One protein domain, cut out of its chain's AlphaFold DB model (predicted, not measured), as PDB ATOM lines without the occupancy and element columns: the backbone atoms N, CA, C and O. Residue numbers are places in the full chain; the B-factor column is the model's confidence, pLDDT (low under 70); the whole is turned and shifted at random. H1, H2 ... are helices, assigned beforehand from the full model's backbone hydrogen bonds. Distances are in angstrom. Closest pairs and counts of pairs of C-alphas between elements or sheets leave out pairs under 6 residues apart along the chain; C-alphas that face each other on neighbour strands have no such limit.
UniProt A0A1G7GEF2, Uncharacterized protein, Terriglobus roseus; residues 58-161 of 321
ATOM      1  N   ALA A  58     215.195 143.411 139.768       50.97
ATOM      2  CA  ALA A  58     215.463 144.115 141.022       50.97
ATOM      3  C   ALA A  58     214.756 145.485 141.157       50.97
ATOM      4  O   ALA A  58     214.227 145.802 142.220       50.97
ATOM      5  N   GLU A  59     214.700 146.295 140.096       54.69
ATOM      6  CA  GLU A  59     214.006 147.595 140.095       54.69
ATOM      7  C   GLU A  59     212.476 147.445 140.032       54.69
ATOM      8  O   GLU A  59     211.759 148.284 140.577       54.69
ATOM      9  N   ALA A  60     211.964 146.371 139.420       53.91
ATOM     10  CA  ALA A  60     210.534 146.049 139.414       53.91
ATOM     11  C   ALA A  60     210.063 145.520 140.785       53.91
ATOM     12  O   ALA A  60     208.998 145.907 141.262       53.91
ATOM     13  N   LEU A  61     210.891 144.708 141.451       52.31
ATOM     14  CA  LEU A  61     210.687 144.228 142.825       52.31
ATOM     15  C   LEU A  61     210.654 145.361 143.859       52.31
ATOM     16  O   LEU A  61     209.896 145.297 144.824       52.31
ATOM     17  N   ALA A  62     211.459 146.407 143.659       55.28
ATOM     18  CA  ALA A  62     211.500 147.559 144.554       55.28
ATOM     19  C   ALA A  62     210.229 148.431 144.490       55.28
ATOM     20  O   ALA A  62     209.971 149.196 145.421       55.28
ATOM     21  N   GLN A  63     209.447 148.341 143.406       57.91
ATOM     22  CA  GLN A  63     208.250 149.161 143.190       57.91
ATOM     23  C   GLN A  63     206.943 148.472 143.608       57.91
ATOM     24  O   GLN A  63     206.002 149.176 143.973       57.91
ATOM     25  N   ASP A  64     206.875 147.135 143.601       59.62
ATOM     26  CA  ASP A  64     205.688 146.387 144.040       59.62
ATOM     27  C   ASP A  64     206.058 144.989 144.597       59.62
ATOM     28  O   ASP A  64     206.347 144.066 143.826       59.62
ATOM     29  N   PRO A  65     206.026 144.794 145.932       60.56
ATOM     30  CA  PRO A  65     206.353 143.515 146.569       60.56
ATOM     31  C   PRO A  65     205.437 142.353 146.147       60.56
ATOM     32  O   PRO A  65     205.867 141.201 146.162       60.56
ATOM     33  N   GLY A  66     204.184 142.632 145.761       62.69
ATOM     34  CA  GLY A  66     203.203 141.595 145.414       62.69
ATOM     35  C   GLY A  66     203.474 140.930 144.061       62.69
ATOM     36  O   GLY A  66     203.235 139.734 143.888       62.69
ATOM     37  N   LEU A  67     204.052 141.676 143.116       63.50
ATOM     38  CA  LEU A  67     204.414 141.179 141.784       63.50
ATOM     39  C   LEU A  67     205.541 140.138 141.833       63.50
ATOM     40  O   LEU A  67     205.555 139.195 141.037       63.50
ATOM     41  N   ALA A  68     206.458 140.281 142.787       61.56
ATOM     42  CA  ALA A  68     207.550 139.342 143.000       61.56
ATOM     43  C   ALA A  68     207.054 137.986 143.511       61.56
ATOM     44  O   ALA A  68     207.458 136.941 143.002       61.56
ATOM     45  N   GLU A  69     206.128 138.007 144.472       66.38
ATOM     46  CA  GLU A  69     205.518 136.802 145.027       66.38
ATOM     47  C   GLU A  69     204.686 136.062 143.961       66.38
ATOM     48  O   GLU A  69     204.747 134.835 143.842       66.38
ATOM     49  N   GLU A  70     203.948 136.793 143.120       64.56
ATOM     50  CA  GLU A  70     203.184 136.204 142.016       64.56
ATOM     51  C   GLU A  70     204.068 135.622 140.902       64.56
ATOM     52  O   GLU A  70     203.747 134.561 140.355       64.56
ATOM     53  N   ALA A  71     205.188 136.273 140.573       65.00
ATOM     54  CA  ALA A  71     206.170 135.760 139.616       65.00
ATOM     55  C   ALA A  71     206.892 134.512 140.156       65.00
ATOM     56  O   ALA A  71     207.035 133.517 139.439       65.00
ATOM     57  N   ALA A  72     207.253 134.524 141.442       68.38
ATOM     58  CA  ALA A  72     207.860 133.401 142.150       68.38
ATOM     59  C   ALA A  72     206.959 132.152 142.169       68.38
ATOM     60  O   ALA A  72     207.452 131.029 142.099       68.38
ATOM     61  N   ARG A  73     205.628 132.314 142.181       71.31
ATOM     62  CA  ARG A  73     204.682 131.182 142.069       71.31
ATOM     63  C   ARG A  73     204.679 130.509 140.692       71.31
ATOM     64  O   ARG A  73     204.179 129.391 140.576       71.31
ATOM     65  N   ARG A  74     205.171 131.180 139.645       72.31
ATOM     66  CA  ARG A  74     205.071 130.721 138.246       72.31
ATOM     67  C   ARG A  74     206.391 130.223 137.660       72.31
ATOM     68  O   ARG A  74     206.347 129.366 136.781       72.31
ATOM     69  N   ASP A  75     207.533 130.725 138.129       78.69
ATOM     70  CA  ASP A  75     208.862 130.350 137.625       78.69
ATOM     71  C   ASP A  75     209.816 129.944 138.772       78.69
ATOM     72  O   ASP A  75     210.081 130.756 139.663       78.69
ATOM     73  N   PRO A  76     210.393 128.722 138.747       76.31
ATOM     74  CA  PRO A  76     211.388 128.278 139.725       76.31
ATOM     75  C   PRO A  76     212.628 129.175 139.842       76.31
ATOM     76  O   PRO A  76     213.225 129.237 140.917       76.31
ATOM     77  N   LYS A  77     213.048 129.855 138.765       79.06
ATOM     78  CA  LYS A  77     214.192 130.782 138.834       79.06
ATOM     79  C   LYS A  77     213.825 132.072 139.559       79.06
ATOM     80  O   LYS A  77     214.551 132.475 140.463       79.06
ATOM     81  N   ALA A  78     212.669 132.649 139.229       78.56
ATOM     82  CA  ALA A  78     212.139 133.825 139.917       78.56
ATOM     83  C   ALA A  78     211.881 133.552 141.409       78.56
ATOM     84  O   ALA A  78     212.106 134.428 142.239       78.56
ATOM     85  N   PHE A  79     211.475 132.326 141.770       80.50
ATOM     86  CA  PHE A  79     211.331 131.929 143.173       80.50
ATOM     87  C   PHE A  79     212.647 132.006 143.943       80.50
ATOM     88  O   PHE A  79     212.658 132.456 145.084       80.50
ATOM     89  N   ARG A  80     213.758 131.582 143.331       82.00
ATOM     90  CA  ARG A  80     215.065 131.620 143.988       82.00
ATOM     91  C   ARG A  80     215.535 133.051 144.229       82.00
ATOM     92  O   ARG A  80     215.916 133.369 145.343       82.00
ATOM     93  N   GLU A  81     215.412 133.920 143.229       83.00
ATOM     94  CA  GLU A  81     215.765 135.343 143.365       83.00
ATOM     95  C   GLU A  81     214.894 136.060 144.414       83.00
ATOM     96  O   GLU A  81     215.390 136.878 145.194       83.00
ATOM     97  N   TYR A  82     213.602 135.719 144.476       82.50
ATOM     98  CA  TYR A  82     212.698 136.200 145.520       82.50
ATOM     99  C   TYR A  82     213.100 135.690 146.911       82.50
ATOM    100  O   TYR A  82     213.179 136.480 147.849       82.50
ATOM    101  N   ALA A  83     213.393 134.394 147.043       84.25
ATOM    102  CA  ALA A  83     213.827 133.791 148.299       84.25
ATOM    103  C   ALA A  83     215.134 134.413 148.811       84.25
ATOM    104  O   ALA A  83     215.230 134.747 149.989       84.25
ATOM    105  N   ASP A  84     216.112 134.640 147.935       86.56
ATOM    106  CA  ASP A  84     217.380 135.279 148.300       86.56
ATOM    107  C   ASP A  84     217.143 136.718 148.812       86.56
ATOM    108  O   ASP A  84     217.624 137.093 149.882       86.56
ATOM    109  N   SER A  85     216.307 137.496 148.115       86.81
ATOM    110  CA  SER A  85     215.969 138.872 148.516       86.81
ATOM    111  C   SER A  85     215.218 138.926 149.854       86.81
ATOM    112  O   SER A  85     215.489 139.766 150.716       86.81
ATOM    113  N   GLU A  86     214.267 138.016 150.050       88.25
ATOM    114  CA  GLU A  86     213.417 137.995 151.237       88.25
ATOM    115  C   GLU A  86     214.157 137.449 152.467       88.25
ATOM    116  O   GLU A  86     214.013 137.978 153.572       88.25
ATOM    117  N   THR A  87     215.019 136.446 152.288       90.25
ATOM    118  CA  THR A  87     215.889 135.944 153.364       90.25
ATOM    119  C   THR A  87     216.885 137.012 153.818       90.25
ATOM    120  O   THR A  87     217.073 137.184 155.027       90.25
ATOM    121  N   GLU A  88     217.446 137.804 152.897       91.00
ATOM    122  CA  GLU A  88     218.282 138.957 153.241       91.00
ATOM    123  C   GLU A  88     217.490 140.017 154.024       91.00
ATOM    124  O   GLU A  88     217.956 140.502 155.064       91.00
ATOM    125  N   ARG A  89     216.262 140.331 153.590       91.69
ATOM    126  CA  ARG A  89     215.365 141.266 154.286       91.69
ATOM    127  C   ARG A  89     215.080 140.818 155.722       91.69
ATOM    128  O   ARG A  89     215.173 141.627 156.649       91.69
ATOM    129  N   ILE A  90     214.771 139.536 155.919       91.44
ATOM    130  CA  ILE A  90     214.514 138.943 157.241       91.44
ATOM    131  C   ILE A  90     215.781 138.980 158.106       91.44
ATOM    132  O   ILE A  90     215.723 139.386 159.269       91.44
ATOM    133  N   ALA A  91     216.943 138.632 157.548       91.62
ATOM    134  CA  ALA A  91     218.215 138.677 158.265       91.62
ATOM    135  C   ALA A  91     218.610 140.109 158.676       91.62
ATOM    136  O   ALA A  91     219.172 140.325 159.753       91.62
ATOM    137  N   LEU A  92     218.323 141.110 157.840       92.06
ATOM    138  CA  LEU A  92     218.506 142.526 158.170       92.06
ATOM    139  C   LEU A  92     217.559 142.979 159.288       92.06
ATOM    140  O   LEU A  92     218.012 143.638 160.229       92.06
ATOM    141  N   ALA A  93     216.279 142.605 159.218       91.44
ATOM    142  CA  ALA A  93     215.296 142.915 160.256       91.44
ATOM    143  C   ALA A  93     215.711 142.328 161.614       91.44
ATOM    144  O   ALA A  93     215.794 143.060 162.601       91.44
ATOM    145  N   PHE A  94     216.107 141.051 161.632       94.25
ATOM    146  CA  PHE A  94     216.634 140.378 162.819       94.25
ATOM    147  C   PHE A  94     217.845 141.116 163.415       94.25
ATOM    148  O   PHE A  94     217.862 141.419 164.608       94.25
ATOM    149  N   ARG A  95     218.842 141.477 162.594       91.94
ATOM    150  CA  ARG A  95     220.037 142.207 163.064       91.94
ATOM    151  C   ARG A  95     219.698 143.576 163.646       91.94
ATOM    152  O   ARG A  95     220.295 143.987 164.636       91.94
ATOM    153  N   LYS A  96     218.729 144.279 163.052       91.62
ATOM    154  CA  LYS A  96     218.261 145.576 163.552       91.62
ATOM    155  C   LYS A  96     217.535 145.443 164.895       91.62
ATOM    156  O   LYS A  96     217.700 146.307 165.751       91.62
ATOM    157  N   ALA A  97     216.757 144.378 165.078       91.50
ATOM    158  CA  ALA A  97     216.057 144.092 166.328       91.50
ATOM    159  C   ALA A  97     217.000 143.614 167.450       91.50
ATOM    160  O   ALA A  97     216.724 143.842 168.628       91.50
ATOM    161  N   HIS A  98     218.127 142.987 167.097       89.25
ATOM    162  CA  HIS A  98     219.066 142.380 168.042       89.25
ATOM    163  C   HIS A  98     220.494 142.929 167.881       89.25
ATOM    164  O   HIS A  98     221.376 142.217 167.400       89.25
ATOM    165  N   PRO A  99     220.779 144.160 168.350       86.88
ATOM    166  CA  PRO A  99     222.099 144.784 168.202       86.88
ATOM    167  C   PRO A  99     223.226 144.048 168.947       86.88
ATOM    168  O   PRO A  99     224.395 144.230 168.625       86.88
ATOM    169  N   ALA A 100     222.890 143.200 169.926       84.75
ATOM    170  CA  ALA A 100     223.855 142.352 170.628       84.75
ATOM    171  C   ALA A 100     224.351 141.159 169.785       84.75
ATOM    172  O   ALA A 100     225.341 140.522 170.147       84.75
ATOM    173  N   TYR A 101     223.670 140.823 168.683       88.25
ATOM    174  CA  TYR A 101     224.092 139.750 167.790       88.25
ATOM    175  C   TYR A 101     225.308 140.181 166.962       88.25
ATOM    176  O   TYR A 101     225.239 141.117 166.165       88.25
ATOM    177  N   MET A 102     226.416 139.454 167.102       89.06
ATOM    178  CA  MET A 102     227.585 139.641 166.247       89.06
ATOM    179  C   MET A 102     227.477 138.793 164.983       89.06
ATOM    180  O   MET A 102     227.299 137.576 165.060       89.06
ATOM    181  N   ASN A 103     227.663 139.424 163.823       88.88
ATOM    182  CA  ASN A 103     227.697 138.733 162.538       88.88
ATOM    183  C   ASN A 103     229.075 138.095 162.287       88.88
ATOM    184  O   ASN A 103     229.886 138.627 161.529       88.88
ATOM    185  N   THR A 104     229.352 136.987 162.971       90.19
ATOM    186  CA  THR A 104     230.534 136.146 162.739       90.19
ATOM    187  C   THR A 104     230.123 134.861 162.028       90.19
ATOM    188  O   THR A 104     229.009 134.379 162.221       90.19
ATOM    189  N   GLU A 105     231.037 134.270 161.255       89.75
ATOM    190  CA  GLU A 105     230.811 132.984 160.574       89.75
ATOM    191  C   GLU A 105     230.429 131.871 161.565       89.75
ATOM    192  O   GLU A 105     229.542 131.058 161.317       89.75
ATOM    193  N   LYS A 106     231.040 131.882 162.755       89.88
ATOM    194  CA  LYS A 106     230.706 130.948 163.834       89.88
ATOM    195  C   LYS A 106     229.274 131.140 164.342       89.88
ATOM    196  O   LYS A 106     228.575 130.149 164.552       89.88
ATOM    197  N   ASN A 107     228.832 132.385 164.532       93.12
ATOM    198  CA  ASN A 107     227.475 132.678 164.989       93.12
ATOM    199  C   ASN A 107     226.433 132.316 163.929       93.12
ATOM    200  O   ASN A 107     225.433 131.688 164.272       93.12
ATOM    201  N   SER A 108     226.677 132.649 162.657       91.50
ATOM    202  CA  SER A 108     225.774 132.276 161.564       91.50
ATOM    203  C   SER A 108     225.673 130.759 161.421       91.50
ATOM    204  O   SER A 108     224.564 130.229 161.401       91.50
ATOM    205  N   ALA A 109     226.800 130.041 161.444       91.62
ATOM    206  CA  ALA A 109     226.813 128.581 161.381       91.62
ATOM    207  C   ALA A 109     226.091 127.940 162.581       91.62
ATOM    208  O   ALA A 109     225.334 126.983 162.416       91.62
ATOM    209  N   ALA A 110     226.276 128.472 163.795       91.88
ATOM    210  CA  ALA A 110     225.580 127.985 164.987       91.88
ATOM    211  C   ALA A 110     224.059 128.200 164.900       91.88
ATOM    212  O   ALA A 110     223.291 127.301 165.249       91.88
ATOM    213  N   MET A 111     223.627 129.366 164.409       94.06
ATOM    214  CA  MET A 111     222.214 129.690 164.184       94.06
ATOM    215  C   MET A 111     221.583 128.753 163.154       94.06
ATOM    216  O   MET A 111     220.544 128.153 163.432       94.06
ATOM    217  N   LEU A 112     222.227 128.580 161.998       92.75
ATOM    218  CA  LEU A 112     221.733 127.705 160.934       92.75
ATOM    219  C   LEU A 112     221.685 126.246 161.375       92.75
ATOM    220  O   LEU A 112     220.671 125.589 161.153       92.75
ATOM    221  N   ARG A 113     222.715 125.757 162.073       91.81
ATOM    222  CA  ARG A 113     222.712 124.402 162.637       91.81
ATOM    223  C   ARG A 113     221.538 124.198 163.591       91.81
ATOM    224  O   ARG A 113     220.822 123.212 163.466       91.81
ATOM    225  N   HIS A 114     221.290 125.149 164.491       92.81
ATOM    226  CA  HIS A 114     220.169 125.060 165.427       92.81
ATOM    227  C   HIS A 114     218.805 125.034 164.721       92.81
ATOM    228  O   HIS A 114     217.913 124.285 165.119       92.81
ATOM    229  N   LEU A 115     218.633 125.842 163.671       92.56
ATOM    230  CA  LEU A 115     217.411 125.840 162.867       92.56
ATOM    231  C   LEU A 115     217.265 124.542 162.060       92.56
ATOM    232  O   LEU A 115     216.175 123.980 162.015       92.56
ATOM    233  N   CYS A 116     218.355 124.029 161.488       91.62
ATOM    234  CA  CYS A 116     218.368 122.768 160.753       91.62
ATOM    235  C   CYS A 116     217.993 121.579 161.654       91.62
ATOM    236  O   CYS A 116     217.112 120.789 161.312       91.62
ATOM    237  N   GLU A 117     218.590 121.486 162.845       90.75
ATOM    238  CA  GLU A 117     218.250 120.469 163.850       90.75
ATOM    239  C   GLU A 117     216.765 120.512 164.226       90.75
ATOM    240  O   GLU A 117     216.133 119.472 164.410       90.75
ATOM    241  N   ARG A 118     216.196 121.717 164.332       91.38
ATOM    242  CA  ARG A 118     214.826 121.920 164.804       91.38
ATOM    243  C   ARG A 118     213.760 121.706 163.730       91.38
ATOM    244  O   ARG A 118     212.712 121.152 164.047       91.38
ATOM    245  N   PHE A 119     213.995 122.184 162.511       91.25
ATOM    246  CA  PHE A 119     212.968 122.270 161.465       91.25
ATOM    247  C   PHE A 119     213.228 121.335 160.281       91.25
ATOM    248  O   PHE A 119     212.286 120.893 159.632       91.25
ATOM    249  N   LEU A 120     214.488 120.972 160.032       87.94
ATOM    250  CA  LEU A 120     214.878 120.102 158.920       87.94
ATOM    251  C   LEU A 120     215.297 118.698 159.382       87.94
ATOM    252  O   LEU A 120     215.895 117.962 158.610       87.94
ATOM    253  N   ASN A 121     214.983 118.300 160.620       84.62
ATOM    254  CA  ASN A 121     215.354 117.000 161.201       84.62
ATOM    255  C   ASN A 121     216.871 116.715 161.212       84.62
ATOM    256  O   ASN A 121     217.276 115.555 161.121       84.62
ATOM    257  N   GLY A 122     217.714 117.748 161.325       73.00
ATOM    258  CA  GLY A 122     219.170 117.571 161.431       73.00
ATOM    259  C   GLY A 122     219.820 117.075 160.139       73.00
ATOM    260  O   GLY A 122     220.689 116.204 160.156       73.00
ATOM    261  N   VAL A 123     219.369 117.588 158.997       76.25
ATOM    262  CA  VAL A 123     219.986 117.295 157.704       76.25
ATOM    263  C   VAL A 123     221.378 117.946 157.633       76.25
ATOM    264  O   VAL A 123     221.520 119.126 157.329       76.25
ATOM    265  N   ASP A 124     222.418 117.149 157.887       71.00
ATOM    266  CA  ASP A 124     223.814 117.618 157.986       71.00
ATOM    267  C   ASP A 124     224.561 117.745 156.642       71.00
ATOM    268  O   ASP A 124     225.717 118.164 156.612       71.00
ATOM    269  N   HIS A 125     223.951 117.360 155.517       74.00
ATOM    270  CA  HIS A 125     224.630 117.341 154.210       74.00
ATOM    271  C   HIS A 125     224.394 118.589 153.349       74.00
ATOM    272  O   HIS A 125     224.964 118.684 152.263       74.00
ATOM    273  N   LEU A 126     223.547 119.515 153.799       81.81
ATOM    274  CA  LEU A 126     223.232 120.737 153.063       81.81
ATOM    275  C   LEU A 126     224.253 121.831 153.376       81.81
ATOM    276  O   LEU A 126     224.701 121.979 154.513       81.81
ATOM    277  N   ARG A 127     224.602 122.618 152.358       86.88
ATOM    278  CA  ARG A 127     225.396 123.844 152.535       86.88
ATOM    279  C   ARG A 127     224.531 124.947 153.142       86.88
ATOM    280  O   ARG A 127     223.319 124.937 152.964       86.88
ATOM    281  N   ASP A 128     225.150 125.936 153.781       86.12
ATOM    282  CA  ASP A 128     224.446 127.037 154.460       86.12
ATOM    283  C   ASP A 128     223.379 127.716 153.580       86.12
ATOM    284  O   ASP A 128     222.250 127.914 154.020       86.12
ATOM    285  N   GLU A 129     223.695 127.997 152.312       87.25
ATOM    286  CA  GLU A 129     222.749 128.577 151.342       87.25
ATOM    287  C   GLU A 129     221.545 127.659 151.068       87.25
ATOM    288  O   GLU A 129     220.412 128.118 150.946       87.25
ATOM    289  N   GLU A 130     221.779 126.348 150.992       88.62
ATOM    290  CA  GLU A 130     220.735 125.348 150.757       88.62
ATOM    291  C   GLU A 130     219.856 125.180 152.001       88.62
ATOM    292  O   GLU A 130     218.640 125.062 151.876       88.62
ATOM    293  N   VAL A 131     220.448 125.246 153.198       88.94
ATOM    294  CA  VAL A 131     219.714 125.246 154.471       88.94
ATOM    295  C   VAL A 131     218.804 126.469 154.562       88.94
ATOM    296  O   VAL A 131     217.628 126.321 154.884       88.94
ATOM    297  N   ILE A 132     219.315 127.666 154.259       90.75
ATOM    298  CA  ILE A 132     218.518 128.902 154.269       90.75
ATOM    299  C   ILE A 132     217.356 128.792 153.281       90.75
ATOM    300  O   ILE A 132     216.216 129.083 153.644       90.75
ATOM    301  N   PHE A 133     217.630 128.330 152.061       89.81
ATOM    302  CA  PHE A 133     216.605 128.169 151.036       89.81
ATOM    303  C   PHE A 133     215.524 127.158 151.445       89.81
ATOM    304  O   PHE A 133     214.334 127.428 151.282       89.81
ATOM    305  N   GLU A 134     215.907 126.014 152.015       89.62
ATOM    306  CA  GLU A 134     214.957 125.001 152.484       89.62
ATOM    307  C   GLU A 134     214.127 125.485 153.678       89.62
ATOM    308  O   GLU A 134     212.908 125.307 153.680       89.62
ATOM    309  N   LEU A 135     214.746 126.172 154.645       90.88
ATOM    310  CA  LEU A 135     214.036 126.809 155.761       90.88
ATOM    311  C   LEU A 135     213.076 127.900 155.271       90.88
ATOM    312  O   LEU A 135     211.999 128.086 155.836       90.88
ATOM    313  N   PHE A 136     213.447 128.653 154.233       90.94
ATOM    314  CA  PHE A 136     212.564 129.654 153.643       90.94
ATOM    315  C   PHE A 136     211.385 128.991 152.931       90.94
ATOM    316  O   PHE A 136     210.236 129.381 153.129       90.94
ATOM    317  N   ARG A 137     211.651 127.930 152.160       88.44
ATOM    318  CA  ARG A 137     210.631 127.149 151.456       88.44
ATOM    319  C   ARG A 137     209.630 126.495 152.411       88.44
ATOM    320  O   ARG A 137     208.453 126.410 152.066       88.44
ATOM    321  N   SER A 138     210.070 126.045 153.586       88.69
ATOM    322  CA  SER A 138     209.183 125.500 154.623       88.69
ATOM    323  C   SER A 138     208.428 126.578 155.412       88.69
ATOM    324  O   SER A 138     207.478 126.256 156.123       88.69
ATOM    325  N   GLY A 139     208.806 127.854 155.268       90.31
ATOM    326  CA  GLY A 139     208.248 128.970 156.032       90.31
ATOM    327  C   GLY A 139     208.823 129.103 157.446       90.31
ATOM    328  O   GLY A 139     208.295 129.871 158.248       90.31
ATOM    329  N   ASP A 140     209.904 128.385 157.762       93.25
ATOM    330  CA  ASP A 140     210.547 128.401 159.079       93.25
ATOM    331  C   ASP A 140     211.665 129.448 159.189       93.25
ATOM    332  O   ASP A 140     212.041 129.829 160.303       93.25
ATOM    333  N   PHE A 141     212.181 129.966 158.070       92.81
ATOM    334  CA  PHE A 141     213.145 131.069 158.063       92.81
ATOM    335  C   PHE A 141     212.447 132.409 158.332       92.81
ATOM    336  O   PHE A 141     212.191 133.201 157.430       92.81
ATOM    337  N   THR A 142     212.107 132.656 159.596       93.38
ATOM    338  CA  THR A 142     211.396 133.862 160.045       93.38
ATOM    339  C   THR A 142     212.172 134.597 161.131       93.38
ATOM    340  O   THR A 142     212.971 134.002 161.855       93.38
ATOM    341  N   GLU A 143     211.894 135.891 161.309       93.56
ATOM    342  CA  GLU A 143     212.491 136.693 162.387       93.56
ATOM    343  C   GLU A 143     212.209 136.088 163.773       93.56
ATOM    344  O   GLU A 143     213.094 136.038 164.625       93.56
ATOM    345  N   VAL A 144     211.000 135.556 163.983       93.88
ATOM    346  CA  VAL A 144     210.592 134.925 165.248       93.88
ATOM    347  C   VAL A 144     211.442 133.689 165.546       93.88
ATOM    348  O   VAL A 144     211.924 133.524 166.669       93.88
ATOM    349  N   ASN A 145     211.668 132.837 164.544       94.50
ATOM    350  CA  ASN A 145     212.476 131.632 164.708       94.50
ATOM    351  C   ASN A 145     213.965 131.957 164.860       94.50
ATOM    352  O   ASN A 145     214.632 131.348 165.698       94.50
ATOM    353  N   LEU A 146     214.474 132.953 164.128       93.81
ATOM    354  CA  LEU A 146     215.835 133.467 164.307       93.81
ATOM    355  C   LEU A 146     216.031 134.020 165.721       93.81
ATOM    356  O   LEU A 146     216.996 133.663 166.391       93.81
ATOM    357  N   ARG A 147     215.086 134.811 166.233       94.38
ATOM    358  CA  ARG A 147     215.113 135.299 167.615       94.38
ATOM    359  C   ARG A 147     215.124 134.159 168.629       94.38
ATOM    360  O   ARG A 147     215.946 134.161 169.543       94.38
ATOM    361  N   ALA A 148     214.250 133.168 168.465       93.06
ATOM    362  CA  ALA A 148     214.199 132.020 169.364       93.06
ATOM    363  C   ALA A 148     215.511 131.214 169.345       93.06
ATOM    364  O   ALA A 148     215.990 130.790 170.401       93.06
ATOM    365  N   ALA A 149     216.112 131.035 168.163       94.25
ATOM    366  CA  ALA A 149     217.417 130.401 168.005       94.25
ATOM    367  C   ALA A 149     218.523 131.214 168.692       94.25
ATOM    368  O   ALA A 149     219.303 130.657 169.463       94.25
ATOM    369  N   PHE A 150     218.537 132.533 168.489       93.56
ATOM    370  CA  PHE A 150     219.486 133.445 169.121       93.56
ATOM    371  C   PHE A 150     219.414 133.366 170.646       93.56
ATOM    372  O   PHE A 150     220.423 133.108 171.296       93.56
ATOM    373  N   GLU A 151     218.222 133.501 171.230       92.12
ATOM    374  CA  GLU A 151     218.026 133.434 172.682       92.12
ATOM    375  C   GLU A 151     218.391 132.052 173.253       92.12
ATOM    376  O   GLU A 151     218.911 131.951 174.368       92.12
ATOM    377  N   ALA A 152     218.128 130.966 172.520       91.62
ATOM    378  CA  ALA A 152     218.514 129.618 172.933       91.62
ATOM    379  C   ALA A 152     220.037 129.418 172.900       91.62
ATOM    380  O   ALA A 152     220.609 128.880 173.852       91.62
ATOM    381  N   LEU A 153     220.703 129.864 171.835       91.81
ATOM    382  CA  LEU A 153     222.149 129.724 171.669       91.81
ATOM    383  C   LEU A 153     222.932 130.663 172.592       91.81
ATOM    384  O   LEU A 153     223.970 130.262 173.123       91.81
ATOM    385  N   LEU A 154     222.410 131.863 172.855       89.75
ATOM    386  CA  LEU A 154     222.973 132.800 173.824       89.75
ATOM    387  C   LEU A 154     222.953 132.204 175.239       89.75
ATOM    388  O   LEU A 154     223.986 132.174 175.904       89.75
ATOM    389  N   ARG A 155     221.818 131.624 175.660       87.62
ATOM    390  CA  ARG A 155     221.701 130.903 176.945       87.62
ATOM    391  C   ARG A 155     222.627 129.690 177.042       87.62
ATOM    392  O   ARG A 155     223.078 129.334 178.122       87.62
ATOM    393  N   ARG A 156     222.926 129.035 175.920       86.56
ATOM    394  CA  ARG A 156     223.859 127.897 175.882       86.56
ATOM    395  C   ARG A 156     225.329 128.311 175.859       86.56
ATOM    396  O   ARG A 156     226.186 127.436 175.960       86.56
ATOM    397  N   GLY A 157     225.633 129.597 175.682       84.50
ATOM    398  CA  GLY A 157     227.012 130.028 175.478       84.50
ATOM    399  C   GLY A 157     227.599 129.585 174.138       84.50
ATOM    400  O   GLY A 157     228.812 129.433 174.009       84.50
ATOM    401  N   ALA A 158     226.757 129.313 173.142       87.94
ATOM    402  CA  ALA A 158     227.213 128.853 171.831       87.94
ATOM    403  C   ALA A 158     227.602 130.015 170.903       87.94
ATOM    404  O   ALA A 158     228.373 129.811 169.968       87.94
ATOM    405  N   LEU A 159     227.095 131.221 171.179       89.88
ATOM    406  CA  LEU A 159     227.383 132.423 170.401       89.88
ATOM    407  C   LEU A 159     228.576 133.188 170.967       89.88
ATOM    408  O   LEU A 159     228.790 133.236 172.180       89.88
ATOM    409  N   ASP A 160     229.318 133.818 170.070       86.62
ATOM    410  CA  ASP A 160     230.270 134.867 170.388       86.62
ATOM    411  C   ASP A 160     229.510 136.171 170.661       86.62
ATOM    412  O   ASP A 160     228.563 136.520 169.946       86.62
ATOM    413  N   VAL A 161     229.934 136.886 171.701       83.88
ATOM    414  CA  VAL A 161     229.383 138.182 172.113       83.88
ATOM    415  C   VAL A 161     230.463 139.252 172.015       83.88
ATOM    416  O   VAL A 161     231.653 138.942 172.094       83.88
TER     417      VAL A 161
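What this domain is: This is residues 58 to 161 of the 321 residues of an uncharacterized protein of Terriglobus roseus (UniProt A0A1G7GEF2). One long helix, H3, makes a V with H2, which folds back along its first part and has short H1 near its far end. Away from H1 and H2, H5 crosses H3, H6 packs on H3 farther along, and H4 covers H5 and H6 without reaching H3. The 104 printed residues hold six named helices, H1 to H6 in chain order, and no named strand: all helix. The whole is compact, with a radius of gyration of the C-alphas of 14.6 A and spans of 42, 30 and 20 A.

How they stand to each other: Start at the hub, H3, residues 76 to 97. H2, residues 65 to 72, touches H3 residues 78 to 82 alone, closest at C-alphas 72 and 79, 3.9 A; this hairpin has a steep tilt of 40 degrees, opposite ways. H1, residues 58 to 61, is near H3. H5, residues 128 to 138, touches H3, about perpendicular at 82 degrees; the closest C-alphas, 83 and 133, are 6.8 A apart. H6, residues 143 to 155, touches H3 through C-alphas 94 and 143, the closest, 5.6 A apart. H4, residues 105 to 119, touches H6, closest at C-alphas 111 and 149, 6.2 A. H4 also touches H5, closest at C-alphas 116 and 131, 6.9 A. Every O i to N i+4 pair is within hydrogen-bond range in H3, H4, H5 and H6; H2 has 3 of 4, and H1 is too short for such a pair.

Where its parts are: Find C-alpha 58 at (215.463, 144.115, 141.022), where H1 begins. H3 runs 31.3 A from C-alpha 76 at (211.388, 128.278, 139.725); H4 spans 20.8 A. H6 runs 18.2 A to C-alpha 155 at (221.701, 130.903, 176.945).

The domain as a whole: The farthest C-alphas, of Arg 74 and Gly 157, are 43.2 A apart. The printed part has no cut and no long link. Look for pLDDT under 70 in residues 58 to 72.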